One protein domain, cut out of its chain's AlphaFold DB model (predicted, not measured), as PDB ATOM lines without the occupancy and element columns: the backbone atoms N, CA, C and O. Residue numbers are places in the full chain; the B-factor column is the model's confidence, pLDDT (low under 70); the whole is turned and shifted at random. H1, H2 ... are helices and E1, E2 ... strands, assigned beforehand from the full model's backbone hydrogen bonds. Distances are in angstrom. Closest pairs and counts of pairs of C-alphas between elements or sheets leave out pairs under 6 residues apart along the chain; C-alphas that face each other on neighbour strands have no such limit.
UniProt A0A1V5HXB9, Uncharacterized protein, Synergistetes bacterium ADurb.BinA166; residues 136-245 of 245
ATOM      1  N   ARG A 136     200.565 170.772 229.432       98.38
ATOM      2  CA  ARG A 136     202.028 170.955 229.398       98.38
ATOM      3  C   ARG A 136     202.477 172.175 228.589       98.38
ATOM      4  O   ARG A 136     203.494 172.761 228.946       98.38
ATOM      5  N   HIS A 137     201.724 172.569 227.566       98.25
ATOM      6  CA  HIS A 137     202.040 173.702 226.684       98.25
ATOM      7  C   HIS A 137     201.353 175.014 227.084       98.25
ATOM      8  O   HIS A 137     201.594 176.049 226.461       98.25
ATOM      9  N   LEU A 138     200.498 174.984 228.105       98.44
ATOM     10  CA  LEU A 138     199.897 176.187 228.669       98.44
ATOM     11  C   LEU A 138     200.802 176.790 229.745       98.44
ATOM     12  O   LEU A 138     201.397 176.057 230.550       98.44
ATOM     13  N   SER A 139     200.854 178.123 229.791       98.19
ATOM     14  CA  SER A 139     201.423 178.860 230.923       98.19
ATOM     15  C   SER A 139     200.617 178.590 232.206       98.19
ATOM     16  O   SER A 139     199.463 178.159 232.119       98.19
ATOM     17  N   PRO A 140     201.175 178.827 233.408       98.31
ATOM     18  CA  PRO A 140     200.430 178.656 234.657       98.31
ATOM     19  C   PRO A 140     199.089 179.409 234.670       98.31
ATOM     20  O   PRO A 140     198.059 178.816 234.975       98.31
ATOM     21  N   GLU A 141     199.082 180.663 234.217       97.88
ATOM     22  CA  GLU A 141     197.877 181.497 234.116       97.88
ATOM     23  C   GLU A 141     196.847 180.907 233.141       97.88
ATOM     24  O   GLU A 141     195.665 180.807 233.460       97.88
ATOM     25  N   GLN A 142     197.294 180.431 231.972       98.31
ATOM     26  CA  GLN A 142     196.419 179.776 230.999       98.31
ATOM     27  C   GLN A 142     195.829 178.466 231.540       98.31
ATOM     28  O   GLN A 142     194.686 178.136 231.224       98.31
ATOM     29  N   ARG A 143     196.581 177.705 232.350       98.44
ATOM     30  CA  ARG A 143     196.066 176.490 233.007       98.44
ATOM     31  C   ARG A 143     194.979 176.836 234.016       98.44
ATOM     32  O   ARG A 143     193.952 176.158 234.046       98.44
ATOM     33  N   ASP A 144     195.188 177.881 234.810       98.00
ATOM     34  CA  ASP A 144     194.214 178.340 235.799       98.00
ATOM     35  C   ASP A 144     192.951 178.888 235.130       98.00
ATOM     36  O   ASP A 144     191.837 178.557 235.547       98.00
ATOM     37  N   ASP A 145     193.094 179.634 234.037       97.69
ATOM     38  CA  ASP A 145     191.973 180.072 233.209       97.69
ATOM     39  C   ASP A 145     191.225 178.881 232.601       97.69
ATOM     40  O   ASP A 145     190.000 178.795 232.717       97.69
ATOM     41  N   LEU A 146     191.934 177.903 232.027       97.88
ATOM     42  CA  LEU A 146     191.295 176.721 231.449       97.88
ATOM     43  C   LEU A 146     190.538 175.918 232.513       97.88
ATOM     44  O   LEU A 146     189.446 175.410 232.244       97.88
ATOM     45  N   LYS A 147     191.091 175.821 233.724       97.25
ATOM     46  CA  LYS A 147     190.476 175.122 234.854       97.25
ATOM     47  C   LYS A 147     189.257 175.862 235.409       97.25
ATOM     48  O   LYS A 147     188.261 175.218 235.723       97.25
ATOM     49  N   SER A 148     189.331 177.183 235.551       97.00
ATOM     50  CA  SER A 148     188.291 177.993 236.205       97.00
ATOM     51  C   SER A 148     187.191 178.462 235.250       97.00
ATOM     52  O   SER A 148     186.024 178.501 235.630       97.00
ATOM     53  N   LYS A 149     187.549 178.805 234.010       96.25
ATOM     54  CA  LYS A 149     186.660 179.417 233.008       96.25
ATOM     55  C   LYS A 149     186.334 178.481 231.844       96.25
ATOM     56  O   LYS A 149     185.455 178.796 231.047       96.25
ATOM     57  N   GLY A 150     187.044 177.357 231.704       96.94
ATOM     58  CA  GLY A 150     186.890 176.464 230.551       96.94
ATOM     59  C   GLY A 150     187.451 177.043 229.245       96.94
ATOM     60  O   GLY A 150     187.093 176.582 228.161       96.94
ATOM     61  N   CYS A 151     188.311 178.058 229.335       97.56
ATOM     62  CA  CYS A 151     188.965 178.703 228.202       97.56
ATOM     63  C   CYS A 151     190.332 179.246 228.608       97.56
ATOM     64  O   CYS A 151     190.556 179.488 229.786       97.56
ATOM     65  N   PHE A 152     191.204 179.530 227.650       98.31
ATOM     66  CA  PHE A 152     192.436 180.282 227.900       98.31
ATOM     67  C   PHE A 152     192.635 181.358 226.835       98.31
ATOM     68  O   PHE A 152     191.950 181.360 225.806       98.31
ATOM     69  N   PHE A 153     193.553 182.286 227.094       97.75
ATOM     70  CA  PHE A 153     193.819 183.412 226.204       97.75
ATOM     71  C   PHE A 153     195.192 183.302 225.551       97.75
ATOM     72  O   PHE A 153     196.149 182.840 226.170       97.75
ATOM     73  N   VAL A 154     195.266 183.734 224.298       97.19
ATOM     74  CA  VAL A 154     196.481 183.809 223.485       97.19
ATOM     75  C   VAL A 154     196.561 185.222 222.930       97.19
ATOM     76  O   VAL A 154     195.565 185.728 222.420       97.19
ATOM     77  N   GLU A 155     197.714 185.866 223.039       95.69
ATOM     78  CA  GLU A 155     197.932 187.201 222.488       95.69
ATOM     79  C   GLU A 155     198.907 187.121 221.320       95.69
ATOM     80  O   GLU A 155     199.956 186.489 221.424       95.69
ATOM     81  N   VAL A 156     198.533 187.742 220.205       94.06
ATOM     82  CA  VAL A 156     199.329 187.786 218.977       94.06
ATOM     83  C   VAL A 156     199.267 189.200 218.431       94.06
ATOM     84  O   VAL A 156     198.171 189.707 218.196       94.06
ATOM     85  N   ASP A 157     200.433 189.830 218.267       90.00
ATOM     86  CA  ASP A 157     200.593 191.195 217.748       90.00
ATOM     87  C   ASP A 157     199.642 192.225 218.404       90.00
ATOM     88  O   ASP A 157     199.074 193.095 217.744       90.00
ATOM     89  N   GLY A 158     199.448 192.117 219.726       89.50
ATOM     90  CA  GLY A 158     198.586 193.006 220.516       89.50
ATOM     91  C   GLY A 158     197.087 192.698 220.430       89.50
ATOM     92  O   GLY A 158     196.272 193.417 221.009       89.50
ATOM     93  N   VAL A 159     196.691 191.629 219.735       91.25
ATOM     94  CA  VAL A 159     195.300 191.170 219.668       91.25
ATOM     95  C   VAL A 159     195.113 189.931 220.530       91.25
ATOM     96  O   VAL A 159     195.799 188.919 220.381       91.25
ATOM     97  N   LYS A 160     194.116 189.994 221.413       95.12
ATOM     98  CA  LYS A 160     193.775 188.913 222.334       95.12
ATOM     99  C   LYS A 160     192.759 187.957 221.714       95.12
ATOM    100  O   LYS A 160     191.687 188.355 221.252       95.12
ATOM    101  N   TYR A 161     193.071 186.675 221.772       96.81
ATOM    102  CA  TYR A 161     192.221 185.574 221.349       96.81
ATOM    103  C   TYR A 161     191.829 184.733 222.557       96.81
ATOM    104  O   TYR A 161     192.642 184.468 223.436       96.81
ATOM    105  N   LYS A 162     190.577 184.289 222.595       97.12
ATOM    106  CA  LYS A 162     190.038 183.360 223.586       97.12
ATOM    107  C   LYS A 162     189.790 182.012 222.923       97.12
ATOM    108  O   LYS A 162     189.032 181.943 221.959       97.12
ATOM    109  N   ILE A 163     190.380 180.951 223.464       97.88
ATOM    110  CA  ILE A 163     190.169 179.572 223.014       97.88
ATOM    111  C   ILE A 163     189.319 178.852 224.060       97.88
ATOM    112  O   ILE A 163     189.766 178.596 225.177       97.88
ATOM    113  N   ASN A 164     188.070 178.558 223.707       97.12
ATOM    114  CA  ASN A 164     187.136 177.775 224.513       97.12
ATOM    115  C   ASN A 164     187.396 176.271 224.360       97.12
ATOM    116  O   ASN A 164     187.954 175.827 223.352       97.12
ATOM    117  N   ARG A 165     186.924 175.477 225.329       96.50
ATOM    118  CA  ARG A 165     186.860 174.018 225.175       96.50
ATOM    119  C   ARG A 165     186.071 173.611 223.930       96.50
ATOM    120  O   ARG A 165     185.020 174.179 223.637       96.50
ATOM    121  N   GLY A 166     186.580 172.593 223.247       94.44
ATOM    122  CA  GLY A 166     186.002 172.036 222.030       94.44
ATOM    123  C   GLY A 166     186.997 172.042 220.873       94.44
ATOM    124  O   GLY A 166     188.147 172.441 221.015       94.44
ATOM    125  N   SER A 167     186.527 171.599 219.714       93.06
ATOM    126  CA  SER A 167     187.353 171.384 218.516       93.06
ATOM    127  C   SER A 167     186.931 172.233 217.311       93.06
ATOM    128  O   SER A 167     187.603 172.215 216.283       93.06
ATOM    129  N   HIS A 168     185.817 172.966 217.409       91.31
ATOM    130  CA  HIS A 168     185.228 173.713 216.295       91.31
ATOM    131  C   HIS A 168     184.644 175.033 216.785       91.31
ATOM    132  O   HIS A 168     184.012 175.069 217.840       91.31
ATOM    133  N   GLY A 169     184.807 176.101 215.999       90.69
ATOM    134  CA  GLY A 169     184.213 177.413 216.286       90.69
ATOM    135  C   GLY A 169     184.581 177.996 217.656       90.69
ATOM    136  O   GLY A 169     183.872 178.866 218.152       90.69
ATOM    137  N   ASN A 170     185.642 177.485 218.282       95.19
ATOM    138  CA  ASN A 170     185.974 177.692 219.689       95.19
ATOM    139  C   ASN A 170     187.032 178.782 219.899       95.19
ATOM    140  O   ASN A 170     187.336 179.116 221.042       95.19
ATOM    141  N   VAL A 171     187.585 179.341 218.822       96.69
ATOM    142  CA  VAL A 171     188.553 180.437 218.882       96.69
ATOM    143  C   VAL A 171     187.836 181.750 218.597       96.69
ATOM    144  O   VAL A 171     187.168 181.891 217.575       96.69
ATOM    145  N   HIS A 172     187.984 182.728 219.484       94.44
ATOM    146  CA  HIS A 172     187.336 184.030 219.380       94.44
ATOM    147  C   HIS A 172     188.369 185.143 219.448       94.44
ATOM    148  O   HIS A 172     189.128 185.215 220.407       94.44
ATOM    149  N   MET A 173     188.365 186.043 218.470       94.06
ATOM    150  CA  MET A 173     189.118 187.292 218.575       94.06
ATOM    151  C   MET A 173     188.315 188.266 219.427       94.06
ATOM    152  O   MET A 173     187.142 188.543 219.135       94.06
ATOM    153  N   LEU A 174     188.945 188.775 220.477       91.81
ATOM    154  CA  LEU A 174     188.337 189.727 221.387       91.81
ATOM    155  C   LEU A 174     188.547 191.152 220.882       91.81
ATOM    156  O   LEU A 174     189.554 191.482 220.258       91.81
ATOM    157  N   GLY A 175     187.541 191.984 221.112       84.38
ATOM    158  CA  GLY A 175     187.605 193.421 220.931       84.38
ATOM    159  C   GLY A 175     187.635 194.160 222.258       84.38
ATOM    160  O   GLY A 175     187.935 193.598 223.307       84.38
ATOM    161  N   GLU A 176     187.253 195.430 222.204       80.12
ATOM    162  CA  GLU A 176     187.151 196.279 223.384       80.12
ATOM    163  C   GLU A 176     186.139 195.713 224.399       80.12
ATOM    164  O   GLU A 176     185.025 195.302 224.040       80.12
ATOM    165  N   GLY A 177     186.550 195.672 225.669       79.19
ATOM    166  CA  GLY A 177     185.752 195.132 226.771       79.19
ATOM    167  C   GLY A 177     185.578 193.609 226.746       79.19
ATOM    168  O   GLY A 177     184.530 193.127 227.167       79.19
ATOM    169  N   ASP A 178     186.546 192.856 226.205       79.56
ATOM    170  CA  ASP A 178     186.534 191.381 226.112       79.56
ATOM    171  C   ASP A 178     185.326 190.797 225.340       79.56
ATOM    172  O   ASP A 178     185.010 189.605 225.427       79.56
ATOM    173  N   ARG A 179     184.648 191.615 224.525       81.50
ATOM    174  CA  ARG A 179     183.551 191.149 223.667       81.50
ATOM    175  C   ARG A 179     184.104 190.418 222.450       81.50
ATOM    176  O   ARG A 179     185.036 190.883 221.798       81.50
ATOM    177  N   SER A 180     183.517 189.269 222.117       81.50
ATOM    178  CA  SER A 180     183.905 188.509 220.922       81.50
ATOM    179  C   SER A 180     183.489 189.263 219.659       81.50
ATOM    180  O   SER A 180     182.297 189.409 219.392       81.50
ATOM    181  N   LYS A 181     184.470 189.706 218.866       84.12
ATOM    182  CA  LYS A 181     184.240 190.369 217.570       84.12
ATOM    183  C   LYS A 181     184.054 189.362 216.440       84.12
ATOM    184  O   LYS A 181     183.248 189.561 215.530       84.12
ATOM    185  N   ARG A 182     184.842 188.287 216.470       88.69
ATOM    186  CA  ARG A 182     184.852 187.238 215.444       88.69
ATOM    187  C   ARG A 182     185.069 185.879 216.087       88.69
ATOM    188  O   ARG A 182     185.860 185.781 217.024       88.69
ATOM    189  N   SER A 183     184.427 184.846 215.553       91.62
ATOM    190  CA  SER A 183     184.769 183.453 215.848       91.62
ATOM    191  C   SER A 183     185.421 182.788 214.642       91.62
ATOM    192  O   SER A 183     185.118 183.114 213.492       91.62
ATOM    193  N   PHE A 184     186.335 181.867 214.922       92.69
ATOM    194  CA  PHE A 184     187.123 181.136 213.945       92.69
ATOM    195  C   PHE A 184     186.859 179.646 214.119       92.69
ATOM    196  O   PHE A 184     186.866 179.116 215.233       92.69
ATOM    197  N   CYS A 185     186.624 178.966 213.004       92.38
ATOM    198  CA  CYS A 185     186.472 177.526 212.949       92.38
ATOM    199  C   CYS A 185     187.586 176.938 212.084       92.38
ATOM    200  O   CYS A 185     187.590 177.095 210.862       92.38
ATOM    201  N   ILE A 186     188.522 176.267 212.748       90.06
ATOM    202  CA  ILE A 186     189.575 175.463 212.141       90.06
ATOM    203  C   ILE A 186     189.690 174.188 212.966       90.06
ATOM    204  O   ILE A 186     189.965 174.230 214.164       90.06
ATOM    205  N   GLN A 187     189.404 173.061 212.331       87.75
ATOM    206  CA  GLN A 187     189.408 171.764 212.982       87.75
ATOM    207  C   GLN A 187     190.559 170.942 212.398       87.75
ATOM    208  O   GLN A 187     190.671 170.854 211.171       87.75
ATOM    209  N   PRO A 188     191.386 170.300 213.236       84.19
ATOM    210  CA  PRO A 188     192.186 169.172 212.784       84.19
ATOM    211  C   PRO A 188     191.277 168.051 212.252       84.19
ATOM    212  O   PRO A 188     190.056 168.105 212.372       84.19
ATOM    213  N   THR A 189     191.855 167.006 211.667       86.44
ATOM    214  CA  THR A 189     191.104 165.863 211.119       86.44
ATOM    215  C   THR A 189     189.979 165.359 212.037       86.44
ATOM    216  O   THR A 189     190.103 165.360 213.264       86.44
ATOM    217  N   LYS A 190     188.879 164.881 211.437       83.19
ATOM    218  CA  LYS A 190     187.698 164.387 212.163       83.19
ATOM    219  C   LYS A 190     188.090 163.354 213.230       83.19
ATOM    220  O   LYS A 190     188.812 162.408 212.938       83.19
ATOM    221  N   GLY A 191     187.563 163.519 214.444       85.69
ATOM    222  CA  GLY A 191     187.843 162.628 215.578       85.69
ATOM    223  C   GLY A 191     189.063 163.018 216.417       85.69
ATOM    224  O   GLY A 191     189.381 162.300 217.360       85.69
ATOM    225  N   CYS A 192     189.723 164.140 216.109       92.38
ATOM    226  CA  CYS A 192     190.758 164.713 216.966       92.38
ATOM    227  C   CYS A 192     190.187 165.052 218.361       92.38
ATOM    228  O   CYS A 192     189.144 165.715 218.426       92.38
ATOM    229  N   PRO A 193     190.825 164.619 219.468       95.94
ATOM    230  CA  PRO A 193     190.430 165.026 220.811       95.94
ATOM    231  C   PRO A 193     190.487 166.547 220.989       95.94
ATOM    232  O   PRO A 193     191.376 167.212 220.459       95.94
ATOM    233  N   ASP A 194     189.578 167.104 221.793       96.25
ATOM    234  CA  ASP A 194     189.495 168.560 221.984       96.25
ATOM    235  C   ASP A 194     190.812 169.169 222.492       96.25
ATOM    236  O   ASP A 194     191.190 170.246 222.043       96.25
ATOM    237  N   GLY A 195     191.546 168.473 223.371       97.38
ATOM    238  CA  GLY A 195     192.834 168.950 223.888       97.38
ATOM    239  C   GLY A 195     193.881 169.162 222.790       97.38
ATOM    240  O   GLY A 195     194.528 170.209 222.745       97.38
ATOM    241  N   ASP A 196     193.981 168.215 221.855       97.81
ATOM    242  CA  ASP A 196     194.892 168.298 220.712       97.81
ATOM    243  C   ASP A 196     194.432 169.376 219.728       97.81
ATOM    244  O   ASP A 196     195.254 170.122 219.198       97.81
ATOM    245  N   ALA A 197     193.118 169.515 219.515       97.31
ATOM    246  CA  ALA A 197     192.570 170.570 218.669       97.31
ATOM    247  C   ALA A 197     192.856 171.969 219.222       97.31
ATOM    248  O   ALA A 197     193.370 172.817 218.493       97.31
ATOM    249  N   MET A 198     192.598 172.192 220.511       98.06
ATOM    250  CA  MET A 198     192.897 173.452 221.193       98.06
ATOM    251  C   MET A 198     194.397 173.764 221.171       98.06
ATOM    252  O   MET A 198     194.781 174.913 220.945       98.06
ATOM    253  N   LEU A 199     195.252 172.754 221.370       98.19
ATOM    254  CA  LEU A 199     196.702 172.925 221.316       98.19
ATOM    255  C   LEU A 199     197.181 173.271 219.903       98.19
ATOM    256  O   LEU A 199     197.936 174.225 219.736       98.19
ATOM    257  N   ALA A 200     196.723 172.545 218.882       97.44
ATOM    258  CA  ALA A 200     197.079 172.814 217.492       97.44
ATOM    259  C   ALA A 200     196.648 174.224 217.059       97.44
ATOM    260  O   ALA A 200     197.415 174.935 216.417       97.44
ATOM    261  N   GLN A 201     195.449 174.652 217.462       97.19
ATOM    262  CA  GLN A 201     194.949 176.006 217.226       97.19
ATOM    263  C   GLN A 201     195.824 177.068 217.896       97.19
ATOM    264  O   GLN A 201     196.184 178.042 217.241       97.19
ATOM    265  N   LYS A 202     196.187 176.874 219.173       97.81
ATOM    266  CA  LYS A 202     197.103 177.765 219.904       97.81
ATOM    267  C   LYS A 202     198.443 177.881 219.184       97.81
ATOM    268  O   LYS A 202     198.879 178.989 218.900       97.81
ATOM    269  N   LEU A 203     199.075 176.748 218.880       97.75
ATOM    270  CA  LEU A 203     200.399 176.717 218.260       97.75
ATOM    271  C   LEU A 203     200.393 177.365 216.878       97.75
ATOM    272  O   LEU A 203     201.294 178.137 216.575       97.75
ATOM    273  N   LEU A 204     199.378 177.087 216.056       96.12
ATOM    274  CA  LEU A 204     199.263 177.708 214.740       96.12
ATOM    275  C   LEU A 204     199.052 179.220 214.861       96.12
ATOM    276  O   LEU A 204     199.687 179.977 214.142       96.12
ATOM    277  N   LEU A 205     198.205 179.656 215.795       95.75
ATOM    278  CA  LEU A 205     197.954 181.073 216.028       95.75
ATOM    279  C   LEU A 205     199.215 181.812 216.503       95.75
ATOM    280  O   LEU A 205     199.432 182.934 216.072       95.75
ATOM    281  N   GLU A 206     200.042 181.200 217.354       96.25
ATOM    282  CA  GLU A 206     201.287 181.802 217.860       96.25
ATOM    283  C   GLU A 206     202.442 181.756 216.850       96.25
ATOM    284  O   GLU A 206     203.258 182.674 216.818       96.25
ATOM    285  N   ALA A 207     202.542 180.689 216.052       96.56
ATOM    286  CA  ALA A 207     203.664 180.477 215.138       96.56
ATOM    287  C   ALA A 207     203.446 181.104 213.755       96.56
ATOM    288  O   ALA A 207     204.386 181.648 213.180       96.56
ATOM    289  N   ASP A 208     202.227 181.010 213.216       95.62
ATOM    290  CA  ASP A 208     201.856 181.563 211.910       95.62
ATOM    291  C   ASP A 208     200.394 182.058 211.917       95.62
ATOM    292  O   ASP A 208     199.466 181.375 211.452       95.62
ATOM    293  N   PRO A 209     200.163 183.271 212.453       92.94
ATOM    294  CA  PRO A 209     198.829 183.858 212.523       92.94
ATOM    295  C   PRO A 209     198.193 184.050 211.139       92.94
ATOM    296  O   PRO A 209     196.969 183.986 210.997       92.94
ATOM    297  N   GLU A 210     199.008 184.279 210.105       90.94
ATOM    298  CA  GLU A 210     198.523 184.501 208.744       90.94
ATOM    299  C   GLU A 210     197.935 183.218 208.160       90.94
ATOM    300  O   GLU A 210     196.826 183.236 207.612       90.94
ATOM    301  N   GLU A 211     198.638 182.100 208.334       93.12
ATOM    302  CA  GLU A 211     198.157 180.783 207.932       93.12
ATOM    303  C   GLU A 211     196.907 180.378 208.721       93.12
ATOM    304  O   GLU A 211     195.945 179.862 208.139       93.12
ATOM    305  N   PHE A 212     196.854 180.693 210.021       93.38
ATOM    306  CA  PHE A 212     195.646 180.504 210.826       93.38
ATOM    307  C   PHE A 212     194.436 181.220 210.202       93.38
ATOM    308  O   PHE A 212     193.387 180.601 209.989       93.38
ATOM    309  N   TRP A 213     194.563 182.512 209.874       90.12
ATOM    310  CA  TRP A 213     193.462 183.286 209.282       90.12
ATOM    311  C   TRP A 213     193.095 182.813 207.876       90.12
ATOM    312  O   TRP A 213     191.923 182.880 207.506       90.12
ATOM    313  N   ARG A 214     194.066 182.320 207.101       89.00
ATOM    314  CA  ARG A 214     193.827 181.768 205.764       89.00
ATOM    315  C   ARG A 214     193.022 180.468 205.816       89.00
ATOM    316  O   ARG A 214     192.147 180.244 204.978       89.00
ATOM    317  N   LEU A 215     193.327 179.593 206.773       90.62
ATOM    318  CA  LEU A 215     192.686 178.284 206.899       90.62
ATOM    319  C   LEU A 215     191.307 178.362 207.563       90.62
ATOM    320  O   LEU A 215     190.395 177.631 207.159       90.62
ATOM    321  N   ALA A 216     191.135 179.228 208.560       91.06
ATOM    322  CA  ALA A 216     189.919 179.285 209.358       91.06
ATOM    323  C   ALA A 216     188.698 179.812 208.583       91.06
ATOM    324  O   ALA A 216     188.765 180.775 207.820       91.06
ATOM    325  N   ASN A 217     187.534 179.214 208.844       90.06
ATOM    326  CA  ASN A 217     186.247 179.829 208.512       90.06
ATOM    327  C   ASN A 217     185.899 180.870 209.582       90.06
ATOM    328  O   ASN A 217     186.102 180.603 210.767       90.06
ATOM    329  N   VAL A 218     185.364 182.031 209.190       88.69
ATOM    330  CA  VAL A 218     185.162 183.163 210.109       88.69
ATOM    331  C   VAL A 218     183.704 183.598 210.175       88.69
ATOM    332  O   VAL A 218     183.056 183.837 209.160       88.69
ATOM    333  N   THR A 219     183.200 183.784 211.391       85.44
ATOM    334  CA  THR A 219     181.862 184.329 211.641       85.44
ATOM    335  C   THR A 219     181.982 185.662 212.365       85.44
ATOM    336  O   THR A 219     182.715 185.781 213.349       85.44
ATOM    337  N   ASN A 220     181.251 186.676 211.896       81.94
ATOM    338  CA  ASN A 220     181.110 187.929 212.627       81.94
ATOM    339  C   ASN A 220     180.110 187.725 213.765       81.94
ATOM    340  O   ASN A 220     178.911 187.579 213.519       81.94
ATOM    341  N   THR A 221     180.600 187.719 215.001       74.88
ATOM    342  CA  THR A 221     179.753 187.510 216.178       74.88
ATOM    343  C   THR A 221     178.979 188.764 216.576       74.88
ATOM    344  O   THR A 221     177.927 188.632 217.188       74.88
ATOM    345  N   GLU A 222     179.418 189.962 216.177       71.06
ATOM    346  CA  GLU A 222     178.662 191.207 216.406       71.06
ATOM    347  C   GLU A 222     177.470 191.336 215.450       71.06
ATOM    348  O   GLU A 222     176.401 191.797 215.840       71.06
ATOM    349  N   ALA A 223     177.634 190.906 214.196       62.81
ATOM    350  CA  ALA A 223     176.594 191.003 213.170       62.81
ATOM    351  C   ALA A 223     175.736 189.733 213.026       62.81
ATOM    352  O   ALA A 223     174.801 189.723 212.226       62.81
ATOM    353  N   GLY A 224     176.084 188.644 213.726       57.69
ATOM    354  CA  GLY A 224     175.421 187.340 213.599       57.69
ATOM    355  C   GLY A 224     175.485 186.734 212.189       57.69
ATOM    356  O   GLY A 224     174.683 185.866 211.858       57.69
ATOM    357  N   ARG A 225     176.405 187.202 211.332       59.56
ATOM    358  CA  ARG A 225     176.550 186.755 209.940       59.56
ATOM    359  C   ARG A 225     177.858 186.000 209.758       59.56
ATOM    360  O   ARG A 225     178.920 186.471 210.170       59.56
ATOM    361  N   LEU A 226     177.779 184.856 209.079       57.28
ATOM    362  CA  LEU A 226     178.946 184.220 208.473       57.28
ATOM    363  C   LEU A 226     179.580 185.225 207.509       57.28
ATOM    364  O   LEU A 226     178.904 185.733 206.613       57.28
ATOM    365  N   ILE A 227     180.857 185.536 207.720       62.25
ATOM    366  CA  ILE A 227     181.623 186.251 206.708       62.25
ATOM    367  C   ILE A 227     182.137 185.150 205.789       62.25
ATOM    368  O   ILE A 227     182.792 184.216 206.253       62.25
ATOM    369  N   SER A 228     181.807 185.224 204.499       56.09
ATOM    370  CA  SER A 228     182.453 184.396 203.478       56.09
ATOM    371  C   SER A 228     183.956 184.401 203.740       56.09
ATOM    372  O   SER A 228     184.480 185.463 204.078       56.09
ATOM    373  N   ARG A 229     184.636 183.248 203.619       55.19
ATOM    374  CA  ARG A 229     186.105 183.180 203.701       55.19
ATOM    375  C   ARG A 229     186.668 184.397 202.971       55.19
ATOM    376  O   ARG A 229     186.379 184.532 201.784       55.19
ATOM    377  N   PRO A 230     187.360 185.322 203.653       52.50
ATOM    378  CA  PRO A 230     187.913 186.455 202.948       52.50
ATOM    379  C   PRO A 230     188.888 185.889 201.938       52.50
ATOM    380  O   PRO A 230     189.897 185.299 202.316       52.50
ATOM    381  N   ASP A 231     188.586 186.079 200.657       50.97
ATOM    382  CA  ASP A 231     189.473 185.691 199.557       50.97
ATOM    383  C   ASP A 231     190.837 186.406 199.661       50.97
ATOM    384  O   ASP A 231     191.758 186.147 198.889       50.97
ATOM    385  N   ASN A 232     190.989 187.314 200.635       54.47
ATOM    386  CA  ASN A 232     192.147 188.148 200.828       54.47
ATOM    387  C   ASN A 232     192.588 188.242 202.305       54.47
ATOM    388  O   ASN A 232     192.015 188.981 203.111       54.47
ATOM    389  N   VAL A 233     193.700 187.572 202.626       62.38
ATOM    390  CA  VAL A 233     194.465 187.684 203.888       62.38
ATOM    391  C   VAL A 233     194.763 189.149 204.263       62.38
ATOM    392  O   VAL A 233     194.852 189.501 205.440       62.38
ATOM    393  N   LEU A 234     194.858 190.051 203.282       60.44
ATOM    394  CA  LEU A 234     195.123 191.475 203.493       60.44
ATOM    395  C   LEU A 234     193.987 192.196 204.240       60.44
ATOM    396  O   LEU A 234     194.256 193.136 204.991       60.44
ATOM    397  N   GLU A 235     192.729 191.775 204.073       67.38
ATOM    398  CA  GLU A 235     191.617 192.338 204.852       67.38
ATOM    399  C   GLU A 235     191.692 191.931 206.322       67.38
ATOM    400  O   GLU A 235     191.406 192.747 207.203       67.38
ATOM    401  N   PHE A 236     192.157 190.710 206.602       70.00
ATOM    402  CA  PHE A 236     192.443 190.289 207.970       70.00
ATOM    403  C   PHE A 236     193.595 191.072 208.568       70.00
ATOM    404  O   PHE A 236     193.422 191.602 209.658       70.00
ATOM    405  N   LYS A 237     194.703 191.262 207.842       69.88
ATOM    406  CA  LYS A 237     195.811 192.114 208.308       69.88
ATOM    407  C   LYS A 237     195.332 193.522 208.661       69.88
ATOM    408  O   LYS A 237     195.718 194.063 209.692       69.88
ATOM    409  N   LYS A 238     194.456 194.115 207.841       72.31
ATOM    410  CA  LYS A 238     193.859 195.432 208.129       72.31
ATOM    411  C   LYS A 238     192.972 195.401 209.375       72.31
ATOM    412  O   LYS A 238     193.067 196.308 210.194       72.31
ATOM    413  N   ALA A 239     192.113 194.393 209.523       70.00
ATOM    414  CA  ALA A 239     191.234 194.264 210.686       70.00
ATOM    415  C   ALA A 239     192.010 193.990 211.982       70.00
ATOM    416  O   ALA A 239     191.680 194.560 213.015       70.00
ATOM    417  N   HIS A 240     193.052 193.165 211.905       70.62
ATOM    418  CA  HIS A 240     193.942 192.834 213.007       70.62
ATOM    419  C   HIS A 240     194.743 194.065 213.450       70.62
ATOM    420  O   HIS A 240     194.676 194.449 214.611       70.62
ATOM    421  N   LYS A 241     195.351 194.802 212.507       73.50
ATOM    422  CA  LYS A 241     196.007 196.089 212.805       73.50
ATOM    423  C   LYS A 241     195.065 197.132 213.412       73.50
ATOM    424  O   LYS A 241     195.504 197.925 214.228       73.50
ATOM    425  N   ARG A 242     193.784 197.150 213.022       72.44
ATOM    426  CA  ARG A 242     192.761 198.020 213.639       72.44
ATOM    427  C   ARG A 242     192.321 197.556 215.025       72.44
ATOM    428  O   ARG A 242     191.744 198.353 215.743       72.44
ATOM    429  N   ALA A 243     192.474 196.274 215.350       68.19
ATOM    430  CA  ALA A 243     192.150 195.749 216.672       68.19
ATOM    431  C   ALA A 243     193.302 195.952 217.666       68.19
ATOM    432  O   ALA A 243     193.036 196.039 218.857       68.19
ATOM    433  N   ALA A 244     194.540 196.030 217.170       68.88
ATOM    434  CA  ALA A 244     195.737 196.317 217.958       68.88
ATOM    435  C   ALA A 244     195.977 197.822 218.218       68.88
ATOM    436  O   ALA A 244     196.837 198.160 219.027       68.88
ATOM    437  N   ALA A 245     195.271 198.709 217.506       59.31
ATOM    438  CA  ALA A 245     195.356 200.169 217.631       59.31
ATOM    439  C   ALA A 245     194.197 200.714 218.470       59.31
ATOM    440  O   ALA A 245     194.444 201.667 219.240       59.31
TER     441      ALA A 245
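This is residues 136 to 245 of the 245 residues of an uncharacterized protein of Synergistetes bacterium ADurb.BinA166 (UniProt A0A1V5HXB9). One strongly twisted sheet of six strands makes a wall, with H2 covering part of one face along E2, H3 next to H2, and H4 beyond H3 near an end of E2. H1 sits at the other end of H2's stretch of sheet, beside edge strand E1 rather than over the face. The 110 printed residues include four named helices and six named strands, in the order H1 E1 E2 E3 E4 H2 H3 E5 E6 H4; the sheet's order is E1 E2 E3 E4 E5 E6, antiparallel, and the class is mixed. The whole is compact, with a radius of gyration of the C-alphas of 13.3 A and spans of 34 by 32 by 27 A.

H1, residues 140 to 149, stands at the sheet's level, with a height of 2.5 A on a local plane of 6 C-alphas; its closest C-alphas to E1, residues 151 to 156, are Gln 142 and Phe 152, 5.1 A apart. E1, E2 at 159 to 164, E3 at 171 to 174 and E4 at 180 to 185 form a meander, each strand the antiparallel neighbour of the one before. Within hydrogen-bond range are N 154 and O 161 at 2.9 A, N 172 and O 162 at 2.8 A, and N 184 and O 171 at 2.8 A. H2, residues 194 to 207, has a height of 9.1 A over the sheet and runs along the strands, at 5 degrees to E2 on the local plane. It lies over E2 and only just over E3, where 3 of its C-alphas fall. With residues 201 to 205 alone, H2 touches H3, residues 209 to 215, at a steep tilt of 55 degrees, opposite ways; the closest C-alphas, Leu 205 and Phe 212, are 5.7 A apart. H3 only grazes the sheet. E5, residues 217 to 220, is antiparallel to E4, with N 183 and O 219 at 2.9 A; E5 and E6, residues 225 to 227, form a hairpin, with N 220 and O 225 at 2.9 A. H4, residues 233 to 243, touches H3, with C-alphas 214 and 233 closest at 6.2 A. H2 and H4 are apart. In H1, H2, H3 and H4 every O i to N i+4 pair is within hydrogen-bond range.

H1 begins at C-alpha 140 (200.430, 178.656, 234.657) and is 13.9 A long. E1 is 16.6 A, E2 16.4 A, E3 9.6 A and E4 13.8 A long. H2 is 19.7 A long from C-alpha 194 (189.495, 168.560, 221.984), and H3 10.0 A. E5 is 10.4 A and E6 6.0 A long. H4, 15.3 A long, ends at C-alpha 243 (192.150, 195.749, 216.672).

The C-alphas farthest apart, of Gly 191 and Ala 245, are 38.3 A apart. The printed part has no cut and no long link. Mean pLDDT of the printed part is 86.5; residues 223 to 235, 237 and 243 to 245 are under 70.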